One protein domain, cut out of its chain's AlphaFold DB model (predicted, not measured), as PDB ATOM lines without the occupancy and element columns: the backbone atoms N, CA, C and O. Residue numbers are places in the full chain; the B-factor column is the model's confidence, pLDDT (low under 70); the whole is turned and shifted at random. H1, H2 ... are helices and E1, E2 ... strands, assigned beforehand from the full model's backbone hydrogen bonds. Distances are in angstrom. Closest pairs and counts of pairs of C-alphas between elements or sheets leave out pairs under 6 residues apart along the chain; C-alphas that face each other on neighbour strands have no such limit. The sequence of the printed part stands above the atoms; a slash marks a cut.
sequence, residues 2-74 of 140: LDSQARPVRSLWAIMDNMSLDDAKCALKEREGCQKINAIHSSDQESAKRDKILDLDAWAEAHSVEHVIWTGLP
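Overview. This is residues 2 to 74 of the 140 residues of an uncharacterized protein of Alphaproteobacteria bacterium (UniProt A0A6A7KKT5). The domain has little regular structure: a tiny two-strand ribbon, E1 and E2, lies near the middle, with H1 packed over one face of it, about equally near both strands, and the short H2 lies off beyond the ribbon's end at residues 42 and 69. Residues 2 to 20, with no named element, sweep along the outside. The 73 printed residues run H1, E1, H2, E2, mixed in class, with only 24 in named elements; the strands are antiparallel. The whole is compact, with a radius of gyration of the C-alphas of 12.5 A and spans of 34 by 29 by 23 A.

Along the chain. E1 is residues 40 to 42 and E2 residues 69 to 71, ending at C-alpha 71 (-1.726, 30.265, 48.319). H1, residues 21 to 31, is 15.2 A long and begins at C-alpha 21 (5.985, 28.258, 36.757). H2 is residues 56 to 62.

Arrangement. E1 and E2 are antiparallel at 149 degrees, with N 41 and O 70 2.8 A apart, within hydrogen-bond range. The closest C-alphas of H1 and E1, Lys 25 and Ile 40, are 6.3 A apart. H1 and H2 are apart. In H1 and H2 every O i to N i+4 pair is within hydrogen-bond range.

Size, cuts and confidence. The printed part has no cut. The link E1 to H2 is long, with 13 residues. Residues 2 to 6, 35 to 38, 46 to 51 and 74 have pLDDT under 70.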
ATOM      1  N   LEU A   2      -0.178  26.954  59.444       47.59
ATOM      2  CA  LEU A   2      -1.145  25.865  59.654       47.59
ATOM      3  C   LEU A   2      -0.669  24.995  60.833       47.59
ATOM      4  O   LEU A   2       0.527  24.691  60.903       47.59
ATOM      5  N   ASP A   3      -1.606  24.730  61.742       54.28
ATOM      6  CA  ASP A   3      -1.512  24.124  63.081       54.28
ATOM      7  C   ASP A   3      -1.151  22.625  63.029       54.28
ATOM      8  O   ASP A   3      -1.656  21.910  62.166       54.28
ATOM      9  N   SER A   4      -0.295  22.149  63.940       54.12
ATOM     10  CA  SER A   4       0.131  20.742  64.038       54.12
ATOM     11  C   SER A   4      -0.983  19.785  64.480       54.12
ATOM     12  O   SER A   4      -0.825  18.576  64.350       54.12
ATOM     13  N   GLN A   5      -2.114  20.305  64.964       58.94
ATOM     14  CA  GLN A   5      -3.310  19.527  65.315       58.94
ATOM     15  C   GLN A   5      -4.361  19.489  64.191       58.94
ATOM     16  O   GLN A   5      -5.469  18.978  64.379       58.94
ATOM     17  N   ALA A   6      -4.063  20.049  63.014       65.56
ATOM     18  CA  ALA A   6      -5.014  20.081  61.912       65.56
ATOM     19  C   ALA A   6      -5.242  18.677  61.327       65.56
ATOM     20  O   ALA A   6      -4.315  18.023  60.856       65.56
ATOM     21  N   ARG A   7      -6.505  18.235  61.298       72.44
ATOM     22  CA  ARG A   7      -6.892  17.024  60.563       72.44
ATOM     23  C   ARG A   7      -6.782  17.272  59.053       72.44
ATOM     24  O   ARG A   7      -7.181  18.355  58.610       72.44
ATOM     25  N   PRO A   8      -6.301  16.295  58.262       76.19
ATOM     26  CA  PRO A   8      -6.320  16.393  56.809       76.19
ATOM     27  C   PRO A   8      -7.745  16.631  56.307       76.19
ATOM     28  O   PRO A   8      -8.695  16.001  56.775       76.19
ATOM     29  N   VAL A   9      -7.889  17.546  55.353       76.00
ATOM     30  CA  VAL A   9      -9.159  17.831  54.682       76.00
ATOM     31  C   VAL A   9      -8.977  17.665  53.186       76.00
ATOM     32  O   VAL A   9      -7.891  17.889  52.652       76.00
ATOM     33  N   ARG A  10     -10.053  17.282  52.497       81.00
ATOM     34  CA  ARG A  10     -10.046  17.220  51.041       81.00
ATOM     35  C   ARG A  10      -9.902  18.632  50.473       81.00
ATOM     36  O   ARG A  10     -10.750  19.487  50.721       81.00
ATOM     37  N   SER A  11      -8.865  18.834  49.672       81.25
ATOM     38  CA  SER A  11      -8.659  20.057  48.898       81.25
ATOM     39  C   SER A  11      -9.159  19.875  47.467       81.25
ATOM     40  O   SER A  11      -9.119  18.774  46.914       81.25
ATOM     41  N   LEU A  12      -9.647  20.962  46.872       83.25
ATOM     42  CA  LEU A  12      -9.993  21.023  45.454       83.25
ATOM     43  C   LEU A  12      -8.834  21.647  44.678       83.25
ATOM     44  O   LEU A  12      -8.126  22.509  45.197       83.25
ATOM     45  N   TRP A  13      -8.660  21.213  43.437       87.50
ATOM     46  CA  TRP A  13      -7.590  21.637  42.542       87.50
ATOM     47  C   TRP A  13      -8.137  21.768  41.117       87.50
ATOM     48  O   TRP A  13      -9.224  21.271  40.813       87.50
ATOM     49  N   ALA A  14      -7.400  22.464  40.257       86.38
ATOM     50  CA  ALA A  14      -7.712  22.619  38.842       86.38
ATOM     51  C   ALA A  14      -6.409  22.673  38.041       86.38
ATOM     52  O   ALA A  14      -5.402  23.166  38.553       86.38
ATOM     53  N   ILE A  15      -6.443  22.187  36.800       87.31
ATOM     54  CA  ILE A  15      -5.316  22.307  35.871       87.31
ATOM     55  C   ILE A  15      -5.228  23.746  35.361       87.31
ATOM     56  O   ILE A  15      -6.242  24.383  35.068       87.31
ATOM     57  N   MET A  16      -3.999  24.235  35.258       85.38
ATOM     58  CA  MET A  16      -3.644  25.495  34.624       85.38
ATOM     59  C   MET A  16      -2.630  25.180  33.530       85.38
ATOM     60  O   MET A  16      -1.643  24.503  33.800       85.38
ATOM     61  N   ASP A  17      -2.888  25.664  32.320       79.31
ATOM     62  CA  ASP A  17      -1.988  25.523  31.177       79.31
ATOM     63  C   ASP A  17      -1.272  26.861  30.961       79.31
ATOM     64  O   ASP A  17      -1.780  27.754  30.282       79.31
ATOM     65  N   ASN A  18      -0.148  27.042  31.655       73.12
ATOM     66  CA  ASN A  18       0.672  28.249  31.585       73.12
ATOM     67  C   ASN A  18       2.081  27.891  31.111       73.12
ATOM     68  O   ASN A  18       2.610  26.835  31.442       73.12
ATOM     69  N   MET A  19       2.712  28.816  30.384       70.88
ATOM     70  CA  MET A  19       4.000  28.580  29.720       70.88
ATOM     71  C   MET A  19       5.187  28.416  30.683       70.88
ATOM     72  O   MET A  19       6.214  27.871  30.288       70.88
ATOM     73  N   SER A  20       5.072  28.882  31.931       86.81
ATOM     74  CA  SER A  20       6.114  28.737  32.950       86.81
ATOM     75  C   SER A  20       5.546  28.733  34.375       86.81
ATOM     76  O   SER A  20       4.442  29.223  34.633       86.81
ATOM     77  N   LEU A  21       6.332  28.228  35.332       85.56
ATOM     78  CA  LEU A  21       5.985  28.258  36.757       85.56
ATOM     79  C   LEU A  21       5.804  29.691  37.289       85.56
ATOM     80  O   LEU A  21       4.948  29.932  38.142       85.56
ATOM     81  N   ASP A  22       6.592  30.649  36.801       86.56
ATOM     82  CA  ASP A  22       6.480  32.049  37.219       86.56
ATOM     83  C   ASP A  22       5.209  32.701  36.667       86.56
ATOM     84  O   ASP A  22       4.501  33.385  37.414       86.56
ATOM     85  N   ASP A  23       4.839  32.400  35.419       87.62
ATOM     86  CA  ASP A  23       3.558  32.831  34.851       87.62
ATOM     87  C   ASP A  23       2.383  32.219  35.616       87.62
ATOM     88  O   ASP A  23       1.399  32.899  35.911       87.62
ATOM     89  N   ALA A  24       2.483  30.943  36.004       88.00
ATOM     90  CA  ALA A  24       1.487  30.273  36.838       88.00
ATOM     91  C   ALA A  24       1.332  30.950  38.213       88.00
ATOM     92  O   ALA A  24       0.211  31.192  38.675       88.00
ATOM     93  N   LYS A  25       2.443  31.340  38.852       87.56
ATOM     94  CA  LYS A  25       2.420  32.086  40.123       87.56
ATOM     95  C   LYS A  25       1.795  33.471  39.967       87.56
ATOM     96  O   LYS A  25       1.019  33.877  40.835       87.56
ATOM     97  N   CYS A  26       2.104  34.188  38.889       86.38
ATOM     98  CA  CYS A  26       1.502  35.487  38.583       86.38
ATOM     99  C   CYS A  26      -0.008  35.367  38.340       86.38
ATOM    100  O   CYS A  26      -0.778  36.082  38.982       86.38
ATOM    101  N   ALA A  27      -0.442  34.405  37.524       87.25
ATOM    102  CA  ALA A  27      -1.856  34.159  37.256       87.25
ATOM    103  C   ALA A  27      -2.634  33.797  38.534       87.25
ATOM    104  O   ALA A  27      -3.714  34.333  38.790       87.25
ATOM    105  N   LEU A  28      -2.068  32.935  39.391       86.06
ATOM    106  CA  LEU A  28      -2.685  32.607  40.677       86.06
ATOM    107  C   LEU A  28      -2.736  33.826  41.610       86.06
ATOM    108  O   LEU A  28      -3.745  34.056  42.271       86.06
ATOM    109  N   LYS A  29      -1.682  34.646  41.650       85.25
ATOM    110  CA  LYS A  29      -1.656  35.887  42.437       85.25
ATOM    111  C   LYS A  29      -2.772  36.847  42.018       85.25
ATOM    112  O   LYS A  29      -3.439  37.403  42.891       85.25
ATOM    113  N   GLU A  30      -2.951  37.046  40.715       86.06
ATOM    114  CA  GLU A  30      -3.997  37.907  40.156       86.06
ATOM    115  C   GLU A  30      -5.390  37.385  40.498       86.06
ATOM    116  O   GLU A  30      -6.210  38.138  41.025       86.06
ATOM    117  N   ARG A  31      -5.628  36.080  40.300       83.06
ATOM    118  CA  ARG A  31      -6.902  35.430  40.636       83.06
ATOM    119  C   ARG A  31      -7.283  35.613  42.105       83.06
ATOM    120  O   ARG A  31      -8.440  35.871  42.418       83.06
ATOM    121  N   GLU A  32      -6.311  35.479  43.000       81.75
ATOM    122  CA  GLU A  32      -6.519  35.523  44.452       81.75
ATOM    123  C   GLU A  32      -6.435  36.951  45.023       81.75
ATOM    124  O   GLU A  32      -6.508  37.142  46.239       81.75
ATOM    125  N   GLY A  33      -6.228  37.972  44.176       79.19
ATOM    126  CA  GLY A  33      -6.078  39.368  44.600       79.19
ATOM    127  C   GLY A  33      -4.911  39.589  45.575       79.19
ATOM    128  O   GLY A  33      -4.917  40.524  46.381       79.19
ATOM    129  N   CYS A  34      -3.912  38.706  45.555       74.69
ATOM    130  CA  CYS A  34      -2.807  38.727  46.501       74.69
ATOM    131  C   CYS A  34      -1.816  39.840  46.133       74.69
ATOM    132  O   CYS A  34      -1.211  39.826  45.068       74.69
ATOM    133  N   GLN A  35      -1.553  40.789  47.036       68.75
ATOM    134  CA  GLN A  35      -0.594  41.869  46.749       68.75
ATOM    135  C   GLN A  35       0.867  41.383  46.690       68.75
ATOM    136  O   GLN A  35       1.691  41.961  45.981       68.75
ATOM    137  N   LYS A  36       1.203  40.301  47.406       69.38
ATOM    138  CA  LYS A  36       2.573  39.776  47.537       69.38
ATOM    139  C   LYS A  36       2.707  38.417  46.850       69.38
ATOM    140  O   LYS A  36       2.012  37.482  47.230       69.38
ATOM    141  N   ILE A  37       3.656  38.293  45.918       65.31
ATOM    142  CA  ILE A  37       3.981  37.021  45.240       65.31
ATOM    143  C   ILE A  37       4.459  35.948  46.234       65.31
ATOM    144  O   ILE A  37       4.154  34.777  46.068       65.31
ATOM    145  N   ASN A  38       5.092  36.348  47.345       66.88
ATOM    146  CA  ASN A  38       5.573  35.437  48.399       66.88
ATOM    147  C   ASN A  38       4.441  34.725  49.169       66.88
ATOM    148  O   ASN A  38       4.714  33.893  50.038       66.88
ATOM    149  N   ALA A  39       3.180  35.087  48.906       71.12
ATOM    150  CA  ALA A  39       2.014  34.351  49.379       71.12
ATOM    151  C   ALA A  39       1.690  33.132  48.497       71.12
ATOM    152  O   ALA A  39       0.852  32.330  48.898       71.12
ATOM    153  N   ILE A  40       2.340  32.990  47.336       82.12
ATOM    154  CA  ILE A  40       2.218  31.847  46.433       82.12
ATOM    155  C   ILE A  40       3.400  30.895  46.658       82.12
ATOM    156  O   ILE A  40       4.560  31.310  46.672       82.12
ATOM    157  N   HIS A  41       3.094  29.619  46.851       84.62
ATOM    158  CA  HIS A  41       4.046  28.528  47.057       84.62
ATOM    159  C   HIS A  41       4.006  27.562  45.879       84.62
ATOM    160  O   HIS A  41       3.008  27.528  45.158       84.62
ATOM    161  N   SER A  42       5.087  26.807  45.691       85.38
ATOM    162  CA  SER A  42       5.181  25.767  44.665       85.38
ATOM    163  C   SER A  42       5.794  24.476  45.209       85.38
ATOM    164  O   SER A  42       6.553  24.520  46.178       85.38
ATOM    165  N   SER A  43       5.495  23.350  44.558       83.81
ATOM    166  CA  SER A  43       6.078  22.023  44.823       83.81
ATOM    167  C   SER A  43       7.606  22.036  44.784       83.81
ATOM    168  O   SER A  43       8.245  21.365  45.584       83.81
ATOM    169  N   ASP A  44       8.173  22.868  43.913       80.75
ATOM    170  CA  ASP A  44       9.612  22.971  43.658       80.75
ATOM    171  C   ASP A  44      10.379  23.719  44.757       80.75
ATOM    172  O   ASP A  44      11.606  23.777  44.749       80.75
ATOM    173  N   GLN A  45       9.670  24.358  45.693       73.81
ATOM    174  CA  GLN A  45      10.308  25.047  46.808       73.81
ATOM    175  C   GLN A  45      10.595  24.051  47.934       73.81
ATOM    176  O   GLN A  45       9.665  23.525  48.550       73.81
ATOM    177  N   GLU A  46      11.871  23.890  48.295       63.03
ATOM    178  CA  GLU A  46      12.280  23.312  49.579       63.03
ATOM    179  C   GLU A  46      11.818  24.239  50.712       63.03
ATOM    180  O   GLU A  46      12.512  25.157  51.150       63.03
ATOM    181  N   SER A  47      10.576  24.072  51.151       63.12
ATOM    182  CA  SER A  47      10.008  24.872  52.227       63.12
ATOM    183  C   SER A  47       9.288  23.978  53.222       63.12
ATOM    184  O   SER A  47       8.543  23.086  52.827       63.12
ATOM    185  N   ALA A  48       9.367  24.324  54.512       57.41
ATOM    186  CA  ALA A  48       8.567  23.725  55.595       57.41
ATOM    187  C   ALA A  48       7.035  23.864  55.401       57.41
ATOM    188  O   ALA A  48       6.234  23.551  56.284       57.41
ATOM    189  N   LYS A  49       6.601  24.443  54.275       62.81
ATOM    190  CA  LYS A  49       5.205  24.554  53.853       62.81
ATOM    191  C   LYS A  49       4.796  23.399  52.934       62.81
ATOM    192  O   LYS A  49       3.608  23.098  52.917       62.81
ATOM    193  N   ARG A  50       5.745  22.760  52.231       66.81
ATOM    194  CA  ARG A  50       5.532  21.537  51.436       66.81
ATOM    195  C   ARG A  50       5.143  20.369  52.337       66.81
ATOM    196  O   ARG A  50       4.142  19.722  52.069       66.81
ATOM    197  N   ASP A  51       5.807  20.238  53.488       62.47
ATOM    198  CA  ASP A  51       5.550  19.209  54.516       62.47
ATOM    199  C   ASP A  51       4.124  19.232  55.096       62.47
ATOM    200  O   ASP A  51       3.729  18.360  55.867       62.47
ATOM    201  N   LYS A  52       3.342  20.263  54.767       70.56
ATOM    202  CA  LYS A  52       1.961  20.437  55.228       70.56
ATOM    203  C   LYS A  52       0.930  19.903  54.241       70.56
ATOM    204  O   LYS A  52      -0.251  19.872  54.582       70.56
ATOM    205  N   ILE A  53       1.355  19.514  53.039       78.38
ATOM    206  CA  ILE A  53       0.526  18.818  52.060       78.38
ATOM    207  C   ILE A  53       1.030  17.380  52.001       78.38
ATOM    208  O   ILE A  53       2.138  17.116  51.546       78.38
ATOM    209  N   LEU A  54       0.215  16.463  52.517       82.12
ATOM    210  CA  LEU A  54       0.553  15.045  52.567       82.12
ATOM    211  C   LEU A  54       0.648  14.476  51.151       82.12
ATOM    212  O   LEU A  54      -0.199  14.782  50.313       82.12
ATOM    213  N   ASP A  55       1.672  13.657  50.923       84.88
ATOM    214  CA  ASP A  55       1.882  12.886  49.693       84.88
ATOM    215  C   ASP A  55       1.848  13.721  48.400       84.88
ATOM    216  O   ASP A  55       1.469  13.220  47.344       84.88
ATOM    217  N   LEU A  56       2.246  15.002  48.471       86.19
ATOM    218  CA  LEU A  56       2.147  15.945  47.350       86.19
ATOM    219  C   LEU A  56       2.825  15.424  46.073       86.19
ATOM    220  O   LEU A  56       2.266  15.568  44.990       86.19
ATOM    221  N   ASP A  57       3.995  14.802  46.207       85.44
ATOM    222  CA  ASP A  57       4.785  14.323  45.068       85.44
ATOM    223  C   ASP A  57       4.133  13.120  44.394       85.44
ATOM    224  O   ASP A  57       3.909  13.132  43.186       85.44
ATOM    225  N   ALA A  58       3.744  12.119  45.190       87.81
ATOM    226  CA  ALA A  58       3.033  10.946  44.691       87.81
ATOM    227  C   ALA A  58       1.686  11.339  44.064       87.81
ATOM    228  O   ALA A  58       1.273  10.781  43.047       87.81
ATOM    229  N   TRP A  59       1.001  12.326  44.648       90.81
ATOM    230  CA  TRP A  59      -0.231  12.867  44.094       90.81
ATOM    231  C   TRP A  59       0.006  13.558  42.745       90.81
ATOM    232  O   TRP A  59      -0.750  13.305  41.806       90.81
ATOM    233  N   ALA A  60       1.042  14.392  42.625       89.31
ATOM    234  CA  ALA A  60       1.361  15.101  41.388       89.31
ATOM    235  C   ALA A  60       1.730  14.128  40.257       89.31
ATOM    236  O   ALA A  60       1.181  14.230  39.158       89.31
ATOM    237  N   GLU A  61       2.559  13.122  40.554       89.44
ATOM    238  CA  GLU A  61       2.931  12.060  39.613       89.44
ATOM    239  C   GLU A  61       1.696  11.293  39.117       89.44
ATOM    240  O   GLU A  61       1.475  11.170  37.909       89.44
ATOM    241  N   ALA A  62       0.822  10.865  40.035       91.69
ATOM    242  CA  ALA A  62      -0.400  10.134  39.698       91.69
ATOM    243  C   ALA A  62      -1.380  10.936  38.818       91.69
ATOM    244  O   ALA A  62      -2.198  10.341  38.117       91.69
ATOM    245  N   HIS A  63      -1.306  12.270  38.845       89.94
ATOM    246  CA  HIS A  63      -2.150  13.161  38.041       89.94
ATOM    247  C   HIS A  63      -1.414  13.766  36.834       89.94
ATOM    248  O   HIS A  63      -1.997  14.598  36.141       89.94
ATOM    249  N   SER A  64      -0.168  13.348  36.563       89.44
ATOM    250  CA  SER A  64       0.679  13.904  35.491       89.44
ATOM    251  C   SER A  64       0.819  15.430  35.572       89.44
ATOM    252  O   SER A  64       0.793  16.129  34.560       89.44
ATOM    253  N   VAL A  65       0.936  15.952  36.795       89.31
ATOM    254  CA  VAL A  65       1.125  17.376  37.070       89.31
ATOM    255  C   VAL A  65       2.605  17.634  37.327       89.31
ATOM    256  O   VAL A  65       3.179  17.063  38.249       89.31
ATOM    257  N   GLU A  66       3.209  18.518  36.533       86.75
ATOM    258  CA  GLU A  66       4.631  18.869  36.654       86.75
ATOM    259  C   GLU A  66       4.901  19.753  37.880       86.75
ATOM    260  O   GLU A  66       5.822  19.496  38.651       86.75
ATOM    261  N   HIS A  67       4.047  20.757  38.103       87.38
ATOM    262  CA  HIS A  67       4.179  21.691  39.215       87.38
ATOM    263  C   HIS A  67       2.846  21.930  39.912       87.38
ATOM    264  O   HIS A  67       1.818  22.175  39.279       87.38
ATOM    265  N   VAL A  68       2.876  21.956  41.243       88.88
ATOM    266  CA  VAL A  68       1.718  22.323  42.064       88.88
ATOM    267  C   VAL A  68       1.966  23.686  42.683       88.88
ATOM    268  O   VAL A  68       2.991  23.888  43.329       88.88
ATOM    269  N   ILE A  69       1.019  24.612  42.532       88.50
ATOM    270  CA  ILE A  69       1.067  25.941  43.151       88.50
ATOM    271  C   ILE A  69      -0.150  26.195  44.041       88.50
ATOM    272  O   ILE A  69      -1.261  25.765  43.737       88.50
ATOM    273  N   TRP A  70       0.048  26.905  45.154       88.75
ATOM    274  CA  TRP A  70      -1.031  27.226  46.094       88.75
ATOM    275  C   TRP A  70      -0.773  28.519  46.868       88.75
ATOM    276  O   TRP A  70       0.362  28.966  47.026       88.75
ATOM    277  N   THR A  71      -1.834  29.116  47.411       83.69
ATOM    278  CA  THR A  71      -1.726  30.265  48.319       83.69
ATOM    279  C   THR A  71      -1.469  29.824  49.759       83.69
ATOM    280  O   THR A  71      -2.255  29.075  50.338       83.69
ATOM    281  N   GLY A  72      -0.427  30.357  50.393       75.06
ATOM    282  CA  GLY A  72      -0.133  30.194  51.820       75.06
ATOM    283  C   GLY A  72      -0.700  31.309  52.696       75.06
ATOM    284  O   GLY A  72      -0.002  31.792  53.593       75.06
ATOM    285  N   LEU A  73      -1.924  31.764  52.425       72.19
ATOM    286  CA  LEU A  73      -2.542  32.835  53.206       72.19
ATOM    287  C   LEU A  73      -2.851  32.350  54.633       72.19
ATOM    288  O   LEU A  73      -3.403  31.261  54.808       72.19
ATOM    289  N   PRO A  74      -2.492  33.119  55.679       65.81
ATOM    290  CA  PRO A  74      -2.874  32.764  57.037       65.81
ATOM    291  C   PRO A  74      -4.399  32.846  57.193       65.81
ATOM    292  O   PRO A  74      -5.021  33.727  56.587       65.81
TER     293      PRO A  74